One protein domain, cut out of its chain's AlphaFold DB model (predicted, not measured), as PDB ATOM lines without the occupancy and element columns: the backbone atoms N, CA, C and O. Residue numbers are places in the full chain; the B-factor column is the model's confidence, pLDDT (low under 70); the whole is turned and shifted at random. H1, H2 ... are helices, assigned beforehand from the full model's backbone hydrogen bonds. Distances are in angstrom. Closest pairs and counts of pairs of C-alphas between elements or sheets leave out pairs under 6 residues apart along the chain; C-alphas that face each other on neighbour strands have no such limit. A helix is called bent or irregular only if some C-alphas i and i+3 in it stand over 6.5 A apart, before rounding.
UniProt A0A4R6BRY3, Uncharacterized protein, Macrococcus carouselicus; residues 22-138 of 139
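AT A GLANCE: This is residues 22 to 138 of the 139 residues of an uncharacterized protein of Macrococcus carouselicus (UniProt A0A4R6BRY3). Two long helical hairpins, H1 with H2 and H3 with H4, sit side by side, their four helices running alternately back and forth along one long axis. H1 lies on the far side of H2, away from H3 and H4; H1 and H2 are both bent, and H3 and H4 run along each other. The printed part has 117 residues, with four named helices in the order H1, H2, H3, H4 and no named strand, and its class is all helix. It is compact, with a radius of gyration of the C-alphas of 15.6 A, and its outline is elongated, spanning 47 by 26 by 19 A.

IN THESE COORDINATES: H1, residues 23 to 50, was assigned as one helix by its hydrogen bonds but is bent: C-alphas 36 and 39 are 7.0 A apart. Its arm H1a, residues 23 to 36, begins at C-alpha 23 (8.183, -31.039, -22.780) and is 19.9 A long; H1b, residues 39 to 50, is 16.4 A long. H2, residues 56 to 83, likewise assigned as one helix, is bent, with C-alphas 72 and 75 at 7.3 A. H2a, residues 56 to 72, is 24.1 A long, and H2b, residues 75 to 83, is 12.5 A. H3, residues 89 to 112, begins at C-alpha 89 (-10.461, -37.181, -17.812) and is 34.0 A long. H4, residues 118 to 137, is 27.8 A long and ends at C-alpha 137 (2.772, -29.126, -11.114). H4 is neither bent nor irregular, but only just: C-alphas 125 and 128 are 6.2 A apart; it has a kink of 28 degrees near residue 128.

HOW THE PARTS SIT: H2a, H3 and H4 form an up and down bundle, each running against the one before it. H1b and H2a touch as a helical hairpin, at a shallow tilt of 10 degrees; their closest C-alphas, those of Phe 40 and Tyr 65, are 5.3 A apart. H1a touches H2b, closest at the C-alphas of Phe 26 and Val 76, 6.5 A. H2a and H3 are close but not clearly touching, with the C-alphas of Pro 56 and Leu 106 closest at 7.4 A. H2a, with residues 59 to 66 alone, only just touches H4, with 3 pairs of C-alphas within 8 A; the closest are those of Ile 59 and Leu 118, 6.9 A. H3 and H4 form a helical hairpin at a shallow tilt of 1 degrees, with the C-alphas of His 95 and Pro 128 closest at 5.0 A. Both arms of H1 are apart from H3 and H4. Every O i to N i+4 pair is within hydrogen-bond range in H1a, H1b, H2a, H2b and H3, and 14 of 16 in H4.

THE WHOLE: The two C-alphas farthest apart, those of Gln 22 and His 113, are 48.4 A apart. The printed part has no cut, and its three links are tight. Residue 53 and residues 126 to 138 have pLDDT under 70.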
ATOM      1  N   GLN A  22       7.020 -34.449 -26.045       86.81
ATOM      2  CA  GLN A  22       8.140 -34.016 -25.201       86.81
ATOM      3  C   GLN A  22       7.883 -32.616 -24.629       86.81
ATOM      4  O   GLN A  22       7.179 -31.806 -25.236       86.81
ATOM      5  N   TYR A  23       8.467 -32.297 -23.475       84.06
ATOM      6  CA  TYR A  23       8.183 -31.039 -22.780       84.06
ATOM      7  C   TYR A  23       8.599 -29.791 -23.584       84.06
ATOM      8  O   TYR A  23       7.866 -28.803 -23.629       84.06
ATOM      9  N   GLU A  24       9.725 -29.835 -24.298       87.31
ATOM     10  CA  GLU A  24      10.179 -28.726 -25.147       87.31
ATOM     11  C   GLU A  24       9.242 -28.490 -26.338       87.31
ATOM     12  O   GLU A  24       9.054 -27.353 -26.781       87.31
ATOM     13  N   GLU A  25       8.658 -29.562 -26.877       85.00
ATOM     14  CA  GLU A  25       7.657 -29.486 -27.943       85.00
ATOM     15  C   GLU A  25       6.333 -28.940 -27.391       85.00
ATOM     16  O   GLU A  25       5.739 -28.057 -28.012       85.00
ATOM     17  N   PHE A  26       5.929 -29.378 -26.194       85.88
ATOM     18  CA  PHE A  26       4.761 -28.861 -25.477       85.88
ATOM     19  C   PHE A  26       4.823 -27.336 -25.330       85.88
ATOM     20  O   PHE A  26       3.906 -26.657 -25.790       85.88
ATOM     21  N   ILE A  27       5.928 -26.785 -24.809       85.19
ATOM     22  CA  ILE A  27       6.090 -25.328 -24.634       85.19
ATOM     23  C   ILE A  27       5.934 -24.590 -25.970       85.19
ATOM     24  O   ILE A  27       5.242 -23.575 -26.052       85.19
ATOM     25  N   LYS A  28       6.569 -25.090 -27.038       85.94
ATOM     26  CA  LYS A  28       6.528 -24.441 -28.359       85.94
ATOM     27  C   LYS A  28       5.117 -24.418 -28.941       85.94
ATOM     28  O   LYS A  28       4.706 -23.399 -29.499       85.94
ATOM     29  N   LEU A  29       4.387 -25.527 -28.836       83.25
ATOM     30  CA  LEU A  29       3.018 -25.622 -29.346       83.25
ATOM     31  C   LEU A  29       2.038 -24.819 -28.489       83.25
ATOM     32  O   LEU A  29       1.137 -24.189 -29.039       83.25
ATOM     33  N   GLU A  30       2.236 -24.781 -27.172       83.88
ATOM     34  CA  GLU A  30       1.436 -23.961 -26.264       83.88
ATOM     35  C   GLU A  30       1.610 -22.467 -26.578       83.88
ATOM     36  O   GLU A  30       0.627 -21.746 -26.758       83.88
ATOM     37  N   GLN A  31       2.853 -22.002 -26.744       83.69
ATOM     38  CA  GLN A  31       3.146 -20.630 -27.170       83.69
ATOM     39  C   GLN A  31       2.532 -20.309 -28.535       83.69
ATOM     40  O   GLN A  31       1.992 -19.221 -28.730       83.69
ATOM     41  N   PHE A  32       2.576 -21.253 -29.477       84.69
ATOM     42  CA  PHE A  32       1.947 -21.073 -30.781       84.69
ATOM     43  C   PHE A  32       0.418 -20.956 -30.671       84.69
ATOM     44  O   PHE A  32      -0.157 -20.049 -31.268       84.69
ATOM     45  N   GLY A  33      -0.228 -21.784 -29.844       83.12
ATOM     46  CA  GLY A  33      -1.656 -21.664 -29.530       83.12
ATOM     47  C   GLY A  33      -2.012 -20.316 -28.896       83.12
ATOM     48  O   GLY A  33      -2.986 -19.677 -29.294       83.12
ATOM     49  N   ARG A  34      -1.173 -19.806 -27.984       81.94
ATOM     50  CA  ARG A  34      -1.339 -18.463 -27.400       81.94
ATOM     51  C   ARG A  34      -1.248 -17.363 -28.461       81.94
ATOM     52  O   ARG A  34      -2.102 -16.479 -28.468       81.94
ATOM     53  N   ILE A  35      -0.292 -17.443 -29.389       86.31
ATOM     54  CA  ILE A  35      -0.174 -16.496 -30.514       86.31
ATOM     55  C   ILE A  35      -1.439 -16.524 -31.383       86.31
ATOM     56  O   ILE A  35      -1.963 -15.470 -31.736       86.31
ATOM     57  N   LEU A  36      -1.966 -17.712 -31.684       85.00
ATOM     58  CA  LEU A  36      -3.209 -17.873 -32.443       85.00
ATOM     59  C   LEU A  36      -4.441 -17.317 -31.710       85.00
ATOM     60  O   LEU A  36      -5.411 -16.938 -32.360       85.00
ATOM     61  N   SER A  37      -4.397 -17.218 -30.378       85.38
ATOM     62  CA  SER A  37      -5.466 -16.610 -29.573       85.38
ATOM     63  C   SER A  37      -5.399 -15.075 -29.489       85.38
ATOM     64  O   SER A  37      -6.374 -14.451 -29.074       85.38
ATOM     65  N   LEU A  38      -4.291 -14.439 -29.902       86.12
ATOM     66  CA  LEU A  38      -4.113 -12.980 -29.806       86.12
ATOM     67  C   LEU A  38      -5.192 -12.152 -30.528       86.12
ATOM     68  O   LEU A  38      -5.616 -11.150 -29.955       86.12
ATOM     69  N   PRO A  39      -5.696 -12.532 -31.721       84.69
ATOM     70  CA  PRO A  39      -6.802 -11.811 -32.351       84.69
ATOM     71  C   PRO A  39      -8.062 -11.770 -31.475       84.69
ATOM     72  O   PRO A  39      -8.752 -10.760 -31.435       84.69
ATOM     73  N   PHE A  40      -8.334 -12.832 -30.714       84.00
ATOM     74  CA  PHE A  40      -9.480 -12.900 -29.806       84.00
ATOM     75  C   PHE A  40      -9.252 -12.081 -28.530       84.00
ATOM     76  O   PHE A  40     -10.186 -11.471 -28.010       84.00
ATOM     77  N   LEU A  41      -8.003 -11.997 -28.061       82.62
ATOM     78  CA  LEU A  41      -7.628 -11.074 -26.990       82.62
ATOM     79  C   LEU A  41      -7.814  -9.614 -27.433       82.62
ATOM     80  O   LEU A  41      -8.334  -8.800 -26.676       82.62
ATOM     81  N   LEU A  42      -7.454  -9.293 -28.679       86.06
ATOM     82  CA  LEU A  42      -7.688  -7.972 -29.259       86.06
ATOM     83  C   LEU A  42      -9.189  -7.669 -29.387       86.06
ATOM     84  O   LEU A  42      -9.606  -6.564 -29.057       86.06
ATOM     85  N   LEU A  43     -10.010  -8.641 -29.799       84.19
ATOM     86  CA  LEU A  43     -11.471  -8.493 -29.804       84.19
ATOM     87  C   LEU A  43     -12.028  -8.251 -28.398       84.19
ATOM     88  O   LEU A  43     -12.922  -7.429 -28.238       84.19
ATOM     89  N   THR A  44     -11.464  -8.907 -27.381       81.69
ATOM     90  CA  THR A  44     -11.805  -8.665 -25.970       81.69
ATOM     91  C   THR A  44     -11.473  -7.233 -25.565       81.69
ATOM     92  O   THR A  44     -12.311  -6.552 -24.984       81.69
ATOM     93  N   TYR A  45     -10.290  -6.741 -25.934       82.31
ATOM     94  CA  TYR A  45      -9.892  -5.357 -25.683       82.31
ATOM     95  C   TYR A  45     -10.805  -4.343 -26.388       82.31
ATOM     96  O   TYR A  45     -11.265  -3.394 -25.762       82.31
ATOM     97  N   ILE A  46     -11.119  -4.559 -27.668       85.31
ATOM     98  CA  ILE A  46     -12.060  -3.711 -28.417       85.31
ATOM     99  C   ILE A  46     -13.451  -3.758 -27.772       85.31
ATOM    100  O   ILE A  46     -14.094  -2.723 -27.630       85.31
ATOM    101  N   GLY A  47     -13.894  -4.937 -27.332       80.69
ATOM    102  CA  GLY A  47     -15.152  -5.110 -26.616       80.69
ATOM    103  C   GLY A  47     -15.223  -4.266 -25.344       80.69
ATOM    104  O   GLY A  47     -16.220  -3.583 -25.140       80.69
ATOM    105  N   LEU A  48     -14.144  -4.226 -24.553       80.81
ATOM    106  CA  LEU A  48     -14.060  -3.402 -23.338       80.81
ATOM    107  C   LEU A  48     -14.139  -1.896 -23.621       80.81
ATOM    108  O   LEU A  48     -14.547  -1.138 -22.749       80.81
ATOM    109  N   LEU A  49     -13.726  -1.452 -24.811       83.00
ATOM    110  CA  LEU A  49     -13.806  -0.042 -25.206       83.00
ATOM    111  C   LEU A  49     -15.194   0.352 -25.723       83.00
ATOM    112  O   LEU A  49     -15.552   1.525 -25.661       83.00
ATOM    113  N   LEU A  50     -15.941  -0.604 -26.285       81.88
ATOM    114  CA  LEU A  50     -17.204  -0.349 -26.985       81.88
ATOM    115  C   LEU A  50     -18.448  -0.717 -26.172       81.88
ATOM    116  O   LEU A  50     -19.527  -0.199 -26.459       81.88
ATOM    117  N   PHE A  51     -18.323  -1.610 -25.193       79.94
ATOM    118  CA  PHE A  51     -19.438  -2.130 -24.407       79.94
ATOM    119  C   PHE A  51     -19.197  -1.949 -22.912       79.94
ATOM    120  O   PHE A  51     -18.061  -1.866 -22.451       79.94
ATOM    121  N   ASP A  52     -20.289  -1.948 -22.147       77.75
ATOM    122  CA  ASP A  52     -20.211  -2.062 -20.695       77.75
ATOM    123  C   ASP A  52     -19.506  -3.375 -20.314       77.75
ATOM    124  O   ASP A  52     -19.837  -4.448 -20.831       77.75
ATOM    125  N   GLY A  53     -18.543  -3.286 -19.392       69.88
ATOM    126  CA  GLY A  53     -17.746  -4.403 -18.890       69.88
ATOM    127  C   GLY A  53     -18.575  -5.553 -18.305       69.88
ATOM    128  O   GLY A  53     -18.083  -6.680 -18.236       69.88
ATOM    129  N   GLN A  54     -19.823  -5.280 -17.909       73.50
ATOM    130  CA  GLN A  54     -20.768  -6.250 -17.334       73.50
ATOM    131  C   GLN A  54     -21.938  -6.589 -18.277       73.50
ATOM    132  O   GLN A  54     -22.844  -7.357 -17.939       73.50
ATOM    133  N   GLY A  55     -21.918  -6.044 -19.495       72.44
ATOM    134  CA  GLY A  55     -22.932  -6.308 -20.504       72.44
ATOM    135  C   GLY A  55     -22.829  -7.730 -21.079       72.44
ATOM    136  O   GLY A  55     -21.722  -8.254 -21.249       72.44
ATOM    137  N   PRO A  56     -23.953  -8.352 -21.493       74.00
ATOM    138  CA  PRO A  56     -23.952  -9.686 -22.103       74.00
ATOM    139  C   PRO A  56     -23.009  -9.813 -23.310       74.00
ATOM    140  O   PRO A  56     -22.382 -10.854 -23.501       74.00
ATOM    141  N   ALA A  57     -22.869  -8.742 -24.101       77.25
ATOM    142  CA  ALA A  57     -21.972  -8.695 -25.253       77.25
ATOM    143  C   ALA A  57     -20.495  -8.817 -24.849       77.25
ATOM    144  O   ALA A  57     -19.759  -9.610 -25.437       77.25
ATOM    145  N   MET A  58     -20.066  -8.087 -23.815       79.62
ATOM    146  CA  MET A  58     -18.684  -8.133 -23.340       79.62
ATOM    147  C   MET A  58     -18.340  -9.512 -22.773       79.62
ATOM    148  O   MET A  58     -17.292 -10.083 -23.082       79.62
ATOM    149  N   ILE A  59     -19.260 -10.100 -22.008       76.00
ATOM    150  CA  ILE A  59     -19.067 -11.437 -21.447       76.00
ATOM    151  C   ILE A  59     -19.040 -12.514 -22.535       76.00
ATOM    152  O   ILE A  59     -18.227 -13.435 -22.454       76.00
ATOM    153  N   ALA A  60     -19.854 -12.392 -23.587       77.25
ATOM    154  CA  ALA A  60     -19.799 -13.305 -24.728       77.25
ATOM    155  C   ALA A  60     -18.435 -13.256 -25.441       77.25
ATOM    156  O   ALA A  60     -17.880 -14.304 -25.782       77.25
ATOM    157  N   VAL A  61     -17.861 -12.060 -25.623       81.44
ATOM    158  CA  VAL A  61     -16.505 -11.899 -26.178       81.44
ATOM    159  C   VAL A  61     -15.465 -12.536 -25.254       81.44
ATOM    160  O   VAL A  61     -14.605 -13.283 -25.724       81.44
ATOM    161  N   PHE A  62     -15.588 -12.314 -23.944       79.25
ATOM    162  CA  PHE A  62     -14.702 -12.900 -22.940       79.25
ATOM    163  C   PHE A  62     -14.755 -14.435 -22.985       79.25
ATOM    164  O   PHE A  62     -13.736 -15.083 -23.199       79.25
ATOM    165  N   ILE A  63     -15.942 -15.039 -22.910       79.31
ATOM    166  CA  ILE A  63     -16.126 -16.499 -22.992       79.31
ATOM    167  C   ILE A  63     -15.584 -17.061 -24.312       79.31
ATOM    168  O   ILE A  63     -14.939 -18.108 -24.310       79.31
ATOM    169  N   SER A  64     -15.781 -16.352 -25.427       80.06
ATOM    170  CA  SER A  64     -15.268 -16.766 -26.738       80.06
ATOM    171  C   SER A  64     -13.739 -16.821 -26.770       80.06
ATOM    172  O   SER A  64     -13.176 -17.771 -27.313       80.06
ATOM    173  N   TYR A  65     -13.050 -15.854 -26.151       83.06
ATOM    174  CA  TYR A  65     -11.589 -15.877 -26.020       83.06
ATOM    175  C   TYR A  65     -11.102 -17.114 -25.254       83.06
ATOM    176  O   TYR A  65     -10.208 -17.821 -25.729       83.06
ATOM    177  N   PHE A  66     -11.722 -17.423 -24.112       77.94
ATOM    178  CA  PHE A  66     -11.368 -18.604 -23.318       77.94
ATOM    179  C   PHE A  66     -11.686 -19.910 -24.046       77.94
ATOM    180  O   PHE A  66     -10.869 -20.828 -24.020       77.94
ATOM    181  N   LEU A  67     -12.823 -19.991 -24.745       80.44
ATOM    182  CA  LEU A  67     -13.188 -21.156 -25.552       80.44
ATOM    183  C   LEU A  67     -12.163 -21.411 -26.655       80.44
ATOM    184  O   LEU A  67     -11.704 -22.537 -26.827       80.44
ATOM    185  N   VAL A  68     -11.769 -20.366 -27.381       84.19
ATOM    186  CA  VAL A  68     -10.757 -20.487 -28.430       84.19
ATOM    187  C   VAL A  68      -9.417 -20.906 -27.840       84.19
ATOM    188  O   VAL A  68      -8.793 -21.827 -28.360       84.19
ATOM    189  N   ASN A  69      -8.985 -20.288 -26.739       78.94
ATOM    190  CA  ASN A  69      -7.737 -20.665 -26.086       78.94
ATOM    191  C   ASN A  69      -7.764 -22.131 -25.624       78.94
ATOM    192  O   ASN A  69      -6.814 -22.871 -25.884       78.94
ATOM    193  N   PHE A  70      -8.876 -22.575 -25.036       77.94
ATOM    194  CA  PHE A  70      -9.084 -23.966 -24.656       77.94
ATOM    195  C   PHE A  70      -8.998 -24.895 -25.863       77.94
ATOM    196  O   PHE A  70      -8.184 -25.807 -25.852       77.94
ATOM    197  N   VAL A  71      -9.763 -24.651 -26.932       81.44
ATOM    198  CA  VAL A  71      -9.739 -25.490 -28.143       81.44
ATOM    199  C   VAL A  71      -8.325 -25.581 -28.708       81.44
ATOM    200  O   VAL A  71      -7.843 -26.676 -28.991       81.44
ATOM    201  N   LEU A  72      -7.637 -24.442 -28.818       81.75
ATOM    202  CA  LEU A  72      -6.274 -24.362 -29.334       81.75
ATOM    203  C   LEU A  72      -5.278 -25.144 -28.462       81.75
ATOM    204  O   LEU A  72      -4.364 -25.798 -28.968       81.75
ATOM    205  N   THR A  73      -5.421 -25.106 -27.145       78.06
ATOM    206  CA  THR A  73      -4.437 -25.713 -26.240       78.06
ATOM    207  C   THR A  73      -4.796 -27.140 -25.819       78.06
ATOM    208  O   THR A  73      -3.895 -27.901 -25.458       78.06
ATOM    209  N   TYR A  74      -6.060 -27.549 -25.942       80.62
ATOM    210  CA  TYR A  74      -6.614 -28.823 -25.475       80.62
ATOM    211  C   TYR A  74      -5.804 -30.030 -25.942       80.62
ATOM    212  O   TYR A  74      -5.319 -30.817 -25.130       80.62
ATOM    213  N   ALA A  75      -5.609 -30.165 -27.254       79.69
ATOM    214  CA  ALA A  75      -4.953 -31.336 -27.828       79.69
ATOM    215  C   ALA A  75      -3.499 -31.478 -27.348       79.69
ATOM    216  O   ALA A  75      -3.025 -32.581 -27.076       79.69
ATOM    217  N   VAL A  76      -2.807 -30.348 -27.182       82.44
ATOM    218  CA  VAL A  76      -1.435 -30.292 -26.663       82.44
ATOM    219  C   VAL A  76      -1.397 -30.715 -25.189       82.44
ATOM    220  O   VAL A  76      -0.489 -31.440 -24.782       82.44
ATOM    221  N   HIS A  77      -2.414 -30.339 -24.405       82.44
ATOM    222  CA  HIS A  77      -2.516 -30.710 -22.996       82.44
ATOM    223  C   HIS A  77      -2.830 -32.198 -22.799       82.44
ATOM    224  O   HIS A  77      -2.166 -32.876 -22.016       82.44
ATOM    225  N   VAL A  78      -3.768 -32.743 -23.575       81.25
ATOM    226  CA  VAL A  78      -4.115 -34.175 -23.558       81.25
ATOM    227  C   VAL A  78      -2.898 -35.059 -23.840       81.25
ATOM    228  O   VAL A  78      -2.643 -36.010 -23.101       81.25
ATOM    229  N   ARG A  79      -2.086 -34.705 -24.839       82.75
ATOM    230  CA  ARG A  79      -0.843 -35.431 -25.145       82.75
ATOM    231  C   ARG A  79       0.164 -35.383 -23.995       82.75
ATOM    232  O   ARG A  79       0.856 -36.370 -23.751       82.75
ATOM    233  N   MET A  80       0.242 -34.261 -23.278       84.62
ATOM    234  CA  MET A  80       1.125 -34.124 -22.117       84.62
ATOM    235  C   MET A  80       0.646 -34.973 -20.932       84.62
ATOM    236  O   MET A  80       1.472 -35.567 -20.238       84.62
ATOM    237  N   PHE A  81      -0.670 -35.096 -20.725       82.44
ATOM    238  CA  PHE A  81      -1.224 -36.024 -19.735       82.44
ATOM    239  C   PHE A  81      -0.823 -37.470 -20.048       82.44
ATOM    240  O   PHE A  81      -0.270 -38.142 -19.175       82.44
ATOM    241  N   TYR A  82      -0.983 -37.909 -21.302       82.44
ATOM    242  CA  TYR A  82      -0.549 -39.244 -21.730       82.44
ATOM    243  C   TYR A  82       0.961 -39.454 -21.576       82.44
ATOM    244  O   TYR A  82       1.377 -40.483 -21.048       82.44
ATOM    245  N   ALA A  83       1.788 -38.469 -21.952       84.06
ATOM    246  CA  ALA A  83       3.244 -38.539 -21.791       84.06
ATOM    247  C   ALA A  83       3.685 -38.691 -20.322       84.06
ATOM    248  O   ALA A  83       4.745 -39.245 -20.048       84.06
ATOM    249  N   ARG A  84       2.865 -38.227 -19.371       81.94
ATOM    250  CA  ARG A  84       3.100 -38.352 -17.923       81.94
ATOM    251  C   ARG A  84       2.386 -39.540 -17.274       81.94
ATOM    252  O   ARG A  84       2.424 -39.659 -16.051       81.94
ATOM    253  N   GLY A  85       1.703 -40.385 -18.051       82.50
ATOM    254  CA  GLY A  85       0.906 -41.495 -17.519       82.50
ATOM    255  C   GLY A  85      -0.274 -41.042 -16.649       82.50
ATOM    256  O   GLY A  85      -0.698 -41.772 -15.755       82.50
ATOM    257  N   ARG A  86      -0.791 -39.828 -16.867       80.06
ATOM    258  CA  ARG A  86      -1.946 -39.267 -16.149       80.06
ATOM    259  C   ARG A  86      -3.178 -39.274 -17.056       80.06
ATOM    260  O   ARG A  86      -3.073 -39.154 -18.273       80.06
ATOM    261  N   SER A  87      -4.361 -39.395 -16.456       81.38
ATOM    262  CA  SER A  87      -5.621 -39.363 -17.201       81.38
ATOM    263  C   SER A  87      -6.030 -37.922 -17.541       81.38
ATOM    264  O   SER A  87      -6.096 -37.095 -16.629       81.38
ATOM    265  N   PRO A  88      -6.388 -37.612 -18.802       79.38
ATOM    266  CA  PRO A  88      -6.951 -36.314 -19.175       79.38
ATOM    267  C   PRO A  88      -8.408 -36.144 -18.709       79.38
ATOM    268  O   PRO A  88      -8.985 -35.073 -18.874       79.38
ATOM    269  N   LEU A  89      -9.033 -37.179 -18.132       81.25
ATOM    270  CA  LEU A  89     -10.461 -37.181 -17.812       81.25
ATOM    271  C   LEU A  89     -10.858 -36.037 -16.872       81.25
ATOM    272  O   LEU A  89     -11.838 -35.351 -17.136       81.25
ATOM    273  N   PHE A  90     -10.093 -35.804 -15.804       76.19
ATOM    274  CA  PHE A  90     -10.400 -34.744 -14.838       76.19
ATOM    275  C   PHE A  90     -10.335 -33.353 -15.479       76.19
ATOM    276  O   PHE A  90     -11.210 -32.521 -15.258       76.19
ATOM    277  N   PHE A  91      -9.340 -33.141 -16.345       77.19
ATOM    278  CA  PHE A  91      -9.220 -31.935 -17.157       77.19
ATOM    279  C   PHE A  91     -10.443 -31.766 -18.069       77.19
ATOM    280  O   PHE A  91     -11.079 -30.714 -18.041       77.19
ATOM    281  N   ASN A  92     -10.840 -32.812 -18.798       75.50
ATOM    282  CA  ASN A  92     -11.989 -32.771 -19.707       75.50
ATOM    283  C   ASN A  92     -13.306 -32.487 -18.974       75.50
ATOM    284  O   ASN A  92     -14.087 -31.646 -19.416       75.50
ATOM    285  N   VAL A  93     -13.546 -33.174 -17.854       80.19
ATOM    286  CA  VAL A  93     -14.777 -33.043 -17.063       80.19
ATOM    287  C   VAL A  93     -14.900 -31.635 -16.494       80.19
ATOM    288  O   VAL A  93     -15.961 -31.030 -16.611       80.19
ATOM    289  N   LEU A  94     -13.830 -31.077 -15.928       78.50
ATOM    290  CA  LEU A  94     -13.896 -29.749 -15.321       78.50
ATOM    291  C   LEU A  94     -14.026 -28.626 -16.341       78.50
ATOM    292  O   LEU A  94     -14.791 -27.695 -16.103       78.50
ATOM    293  N   HIS A  95     -13.354 -28.728 -17.490       76.94
ATOM    294  CA  HIS A  95     -13.575 -27.780 -18.581       76.94
ATOM    295  C   HIS A  95     -15.003 -27.894 -19.118       76.94
ATOM    296  O   HIS A  95     -15.671 -26.877 -19.274       76.94
ATOM    297  N   GLY A  96     -15.503 -29.116 -19.328       77.19
ATOM    298  CA  GLY A  96     -16.875 -29.355 -19.770       77.19
ATOM    299  C   GLY A  96     -17.916 -28.768 -18.813       77.19
ATOM    300  O   GLY A  96     -18.788 -28.015 -19.245       77.19
ATOM    301  N   LEU A  97     -17.794 -29.044 -17.511       82.25
ATOM    302  CA  LEU A  97     -18.684 -28.492 -16.484       82.25
ATOM    303  C   LEU A  97     -18.574 -26.966 -16.382       82.25
ATOM    304  O   LEU A  97     -19.598 -26.300 -16.258       82.25
ATOM    305  N   GLY A  98     -17.364 -26.407 -16.484       79.94
ATOM    306  CA  GLY A  98     -17.145 -24.959 -16.504       79.94
ATOM    307  C   GLY A  98     -17.845 -24.277 -17.683       79.94
ATOM    308  O   GLY A  98     -18.567 -23.301 -17.486       79.94
ATOM    309  N   PHE A  99     -17.713 -24.825 -18.898       77.75
ATOM    310  CA  PHE A  99     -18.394 -24.300 -20.090       77.75
ATOM    311  C   PHE A  99     -19.915 -24.414 -19.996       77.75
ATOM    312  O   PHE A  99     -20.616 -23.448 -20.294       77.75
ATOM    313  N   ILE A 100     -20.431 -25.566 -19.560       83.62
ATOM    314  CA  ILE A 100     -21.876 -25.765 -19.380       83.62
ATOM    315  C   ILE A 100     -22.415 -24.789 -18.326       83.62
ATOM    316  O   ILE A 100     -23.436 -24.145 -18.558       83.62
ATOM    317  N   GLY A 101     -21.707 -24.619 -17.205       83.62
ATOM    318  CA  GLY A 101     -22.076 -23.674 -16.151       83.62
ATOM    319  C   GLY A 101     -22.118 -22.224 -16.639       83.62
ATOM    320  O   GLY A 101     -23.091 -21.522 -16.377       83.62
ATOM    321  N   LEU A 102     -21.115 -21.794 -17.411       81.31
ATOM    322  CA  LEU A 102     -21.077 -20.461 -18.025       81.31
ATOM    323  C   LEU A 102     -22.217 -20.237 -19.017       81.31
ATOM    324  O   LEU A 102     -22.819 -19.165 -19.030       81.31
ATOM    325  N   PHE A 103     -22.526 -21.245 -19.834       82.94
ATOM    326  CA  PHE A 103     -23.626 -21.170 -20.787       82.94
ATOM    327  C   PHE A 103     -24.976 -21.037 -20.074       82.94
ATOM    328  O   PHE A 103     -25.761 -20.150 -20.406       82.94
ATOM    329  N   ILE A 104     -25.224 -21.863 -19.053       85.94
ATOM    330  CA  ILE A 104     -26.445 -21.787 -18.238       85.94
ATOM    331  C   ILE A 104     -26.545 -20.421 -17.553       85.94
ATOM    332  O   ILE A 104     -27.607 -19.806 -17.585       85.94
ATOM    333  N   TYR A 105     -25.448 -19.924 -16.978       84.56
ATOM    334  CA  TYR A 105     -25.408 -18.616 -16.328       84.56
ATOM    335  C   TYR A 105     -25.758 -17.477 -17.297       84.56
ATOM    336  O   TYR A 105     -26.620 -16.658 -16.987       84.56
ATOM    337  N   LEU A 106     -25.177 -17.471 -18.501       81.69
ATOM    338  CA  LEU A 106     -25.518 -16.500 -19.543       81.69
ATOM    339  C   LEU A 106     -27.003 -16.538 -19.916       81.69
ATOM    340  O   LEU A 106     -27.642 -15.490 -20.001       81.69
ATOM    341  N   VAL A 107     -27.556 -17.736 -20.136       84.38
ATOM    342  CA  VAL A 107     -28.977 -17.906 -20.476       84.38
ATOM    343  C   VAL A 107     -29.864 -17.395 -19.343       84.38
ATOM    344  O   VAL A 107     -30.825 -16.675 -19.606       84.38
ATOM    345  N   LEU A 108     -29.531 -17.711 -18.090       87.44
ATOM    346  CA  LEU A 108     -30.269 -17.232 -16.923       87.44
ATOM    347  C   LEU A 108     -30.263 -15.705 -16.835       87.44
ATOM    348  O   LEU A 108     -31.331 -15.115 -16.696       87.44
ATOM    349  N   CYS A 109     -29.105 -15.058 -16.968       84.94
ATOM    350  CA  CYS A 109     -29.014 -13.596 -16.956       84.94
ATOM    351  C   CYS A 109     -29.830 -12.960 -18.090       84.94
ATOM    352  O   CYS A 109     -30.565 -12.005 -17.851       84.94
ATOM    353  N   LEU A 110     -29.770 -13.523 -19.304       83.25
ATOM    354  CA  LEU A 110     -30.545 -13.039 -20.453       83.25
ATOM    355  C   LEU A 110     -32.057 -13.138 -20.220       83.25
ATOM    356  O   LEU A 110     -32.779 -12.182 -20.492       83.25
ATOM    357  N   VAL A 111     -32.536 -14.275 -19.706       87.19
ATOM    358  CA  VAL A 111     -33.969 -14.513 -19.451       87.19
ATOM    359  C   VAL A 111     -34.482 -13.683 -18.273       87.19
ATOM    360  O   VAL A 111     -35.628 -13.247 -18.280       87.19
ATOM    361  N   THR A 112     -33.648 -13.454 -17.258       87.38
ATOM    362  CA  THR A 112     -34.022 -12.699 -16.048       87.38
ATOM    363  C   THR A 112     -33.725 -11.204 -16.143       87.38
ATOM    364  O   THR A 112     -33.979 -10.478 -15.183       87.38
ATOM    365  N   HIS A 113     -33.202 -10.737 -17.282       82.19
ATOM    366  CA  HIS A 113     -32.745  -9.360 -17.489       82.19
ATOM    367  C   HIS A 113     -31.739  -8.882 -16.426       82.19
ATOM    368  O   HIS A 113     -31.673  -7.696 -16.111       82.19
ATOM    369  N   GLN A 114     -30.960  -9.807 -15.863       81.94
ATOM    370  CA  GLN A 114     -29.912  -9.498 -14.898       81.94
ATOM    371  C   GLN A 114     -28.598  -9.185 -15.613       81.94
ATOM    372  O   GLN A 114     -28.268  -9.788 -16.638       81.94
ATOM    373  N   GLU A 115     -27.821  -8.264 -15.042       79.50
ATOM    374  CA  GLU A 115     -26.462  -7.993 -15.504       79.50
ATOM    375  C   GLU A 115     -25.568  -9.211 -15.289       79.50
ATOM    376  O   GLU A 115     -25.645  -9.915 -14.275       79.50
ATOM    377  N   VAL A 116     -24.700  -9.464 -16.265       76.19
ATOM    378  CA  VAL A 116     -23.797 -10.601 -16.198       76.19
ATOM    379  C   VAL A 116     -22.561 -10.171 -15.431       76.19
ATOM    380  O   VAL A 116     -21.697  -9.454 -15.932       76.19
ATOM    381  N   ARG A 117     -22.443 -10.650 -14.197       82.88
ATOM    382  CA  ARG A 117     -21.284 -10.324 -13.373       82.88
ATOM    383  C   ARG A 117     -20.022 -11.039 -13.861       82.88
ATOM    384  O   ARG A 117     -19.973 -12.272 -13.908       82.88
ATOM    385  N   LEU A 118     -18.996 -10.253 -14.193       75.50
ATOM    386  CA  LEU A 118     -17.703 -10.730 -14.694       75.50
ATOM    387  C   LEU A 118     -16.942 -11.587 -13.666       75.50
ATOM    388  O   LEU A 118     -16.228 -12.513 -14.042       75.50
ATOM    389  N   ASP A 119     -17.098 -11.319 -12.372       80.31
ATOM    390  CA  ASP A 119     -16.442 -12.074 -11.299       80.31
ATOM    391  C   ASP A 119     -16.903 -13.540 -11.242       80.31
ATOM    392  O   ASP A 119     -16.072 -14.443 -11.136       80.31
ATOM    393  N   ILE A 120     -18.204 -13.798 -11.409       78.56
ATOM    394  CA  ILE A 120     -18.767 -15.156 -11.496       78.56
ATOM    395  C   ILE A 120     -18.199 -15.897 -12.715       78.56
ATOM    396  O   ILE A 120     -17.812 -17.064 -12.617       78.56
ATOM    397  N   VAL A 121     -18.083 -15.202 -13.850       77.00
ATOM    398  CA  VAL A 121     -17.507 -15.748 -15.089       77.00
ATOM    399  C   VAL A 121     -16.041 -16.128 -14.884       77.00
ATOM    400  O   VAL A 121     -15.633 -17.232 -15.241       77.00
ATOM    401  N   LEU A 122     -15.258 -15.252 -14.254       76.81
ATOM    402  CA  LEU A 122     -13.851 -15.505 -13.949       76.81
ATOM    403  C   LEU A 122     -13.675 -16.707 -13.017       76.81
ATOM    404  O   LEU A 122     -12.826 -17.551 -13.286       76.81
ATOM    405  N   ILE A 123     -14.489 -16.839 -11.965       77.69
ATOM    406  CA  ILE A 123     -14.428 -17.990 -11.048       77.69
ATOM    407  C   ILE A 123     -14.690 -19.302 -11.800       77.69
ATOM    408  O   ILE A 123     -13.919 -20.256 -11.666       77.69
ATOM    409  N   LEU A 124     -15.734 -19.341 -12.632       72.56
ATOM    410  CA  LEU A 124     -16.078 -20.527 -13.423       72.56
ATOM    411  C   LEU A 124     -14.990 -20.886 -14.452       72.56
ATOM    412  O   LEU A 124     -14.780 -22.066 -14.728       72.56
ATOM    413  N   LEU A 125     -14.260 -19.894 -14.972       70.75
ATOM    414  CA  LEU A 125     -13.125 -20.075 -15.892       70.75
ATOM    415  C   LEU A 125     -11.802 -20.437 -15.192       70.75
ATOM    416  O   LEU A 125     -10.917 -21.044 -15.805       70.75
ATOM    417  N   LEU A 126     -11.646 -20.093 -13.911       69.88
ATOM    418  CA  LEU A 126     -10.455 -20.415 -13.121       69.88
ATOM    419  C   LEU A 126     -10.442 -21.875 -12.652       69.88
ATOM    420  O   LEU A 126      -9.370 -22.475 -12.608       69.88
ATOM    421  N   ILE A 127     -11.600 -22.472 -12.352       68.12
ATOM    422  CA  ILE A 127     -11.702 -23.871 -11.889       68.12
ATOM    423  C   ILE A 127     -11.012 -24.866 -12.855       68.12
ATOM    424  O   ILE A 127     -10.189 -25.671 -12.402       68.12
ATOM    425  N   PRO A 128     -11.244 -24.809 -14.180       62.44
ATOM    426  CA  PRO A 128     -10.549 -25.670 -15.134       62.44
ATOM    427  C   PRO A 128      -9.039 -25.380 -15.228       62.44
ATOM    428  O   PRO A 128      -8.220 -26.293 -15.338       62.44
ATOM    429  N   SER A 129      -8.641 -24.112 -15.105       63.41
ATOM    430  CA  SER A 129      -7.234 -23.691 -15.182       63.41
ATOM    431  C   SER A 129      -6.423 -24.146 -13.960       63.41
ATOM    432  O   SER A 129      -5.308 -24.653 -14.100       63.41
ATOM    433  N   LEU A 130      -7.002 -24.053 -12.759       63.53
ATOM    434  CA  LEU A 130      -6.394 -24.506 -11.503       63.53
ATOM    435  C   LEU A 130      -6.233 -26.024 -11.453       63.53
ATOM    436  O   LEU A 130      -5.242 -26.529 -10.934       63.53
ATOM    437  N   THR A 131      -7.170 -26.766 -12.032       60.84
ATOM    438  CA  THR A 131      -7.108 -28.234 -12.077       60.84
ATOM    439  C   THR A 131      -6.181 -28.767 -13.159       60.84
ATOM    440  O   THR A 131      -5.555 -29.814 -12.975       60.84
ATOM    441  N   THR A 132      -5.982 -27.993 -14.226       60.47
ATOM    442  CA  THR A 132      -4.865 -28.187 -15.155       60.47
ATOM    443  C   THR A 132      -3.546 -27.976 -14.415       60.47
ATOM    444  O   THR A 132      -2.760 -28.906 -14.304       60.47
ATOM    445  N   MET A 133      -3.322 -26.819 -13.787       57.97
ATOM    446  CA  MET A 133      -2.078 -26.568 -13.043       57.97
ATOM    447  C   MET A 133      -1.823 -27.583 -11.918       57.97
ATOM    448  O   MET A 133      -0.692 -28.043 -11.764       57.97
ATOM    449  N   GLY A 134      -2.863 -27.991 -11.187       57.50
ATOM    450  CA  GLY A 134      -2.776 -29.003 -10.135       57.50
ATOM    451  C   GLY A 134      -2.244 -30.341 -10.650       57.50
ATOM    452  O   GLY A 134      -1.290 -30.863 -10.088       57.50
ATOM    453  N   ASN A 135      -2.761 -30.853 -11.772       58.97
ATOM    454  CA  ASN A 135      -2.245 -32.093 -12.372       58.97
ATOM    455  C   ASN A 135      -0.874 -31.933 -13.064       58.97
ATOM    456  O   ASN A 135      -0.175 -32.925 -13.286       58.97
ATOM    457  N   TYR A 136      -0.495 -30.714 -13.456       58.06
ATOM    458  CA  TYR A 136       0.782 -30.436 -14.118       58.06
ATOM    459  C   TYR A 136       1.945 -30.221 -13.143       58.06
ATOM    460  O   TYR A 136       3.086 -30.533 -13.492       58.06
ATOM    461  N   PHE A 137       1.700 -29.662 -11.960       54.69
ATOM    462  CA  PHE A 137       2.772 -29.126 -11.114       54.69
ATOM    463  C   PHE A 137       2.746 -29.613  -9.665       54.69
ATOM    464  O   PHE A 137       3.779 -29.538  -9.002       54.69
ATOM    465  N   LEU A 138       1.627 -30.153  -9.178       50.72
ATOM    466  CA  LEU A 138       1.574 -30.800  -7.869       50.72
ATOM    467  C   LEU A 138       1.773 -32.308  -8.086       50.72
ATOM    468  O   LEU A 138       1.004 -32.947  -8.800       50.72
TER     469      LEU A 138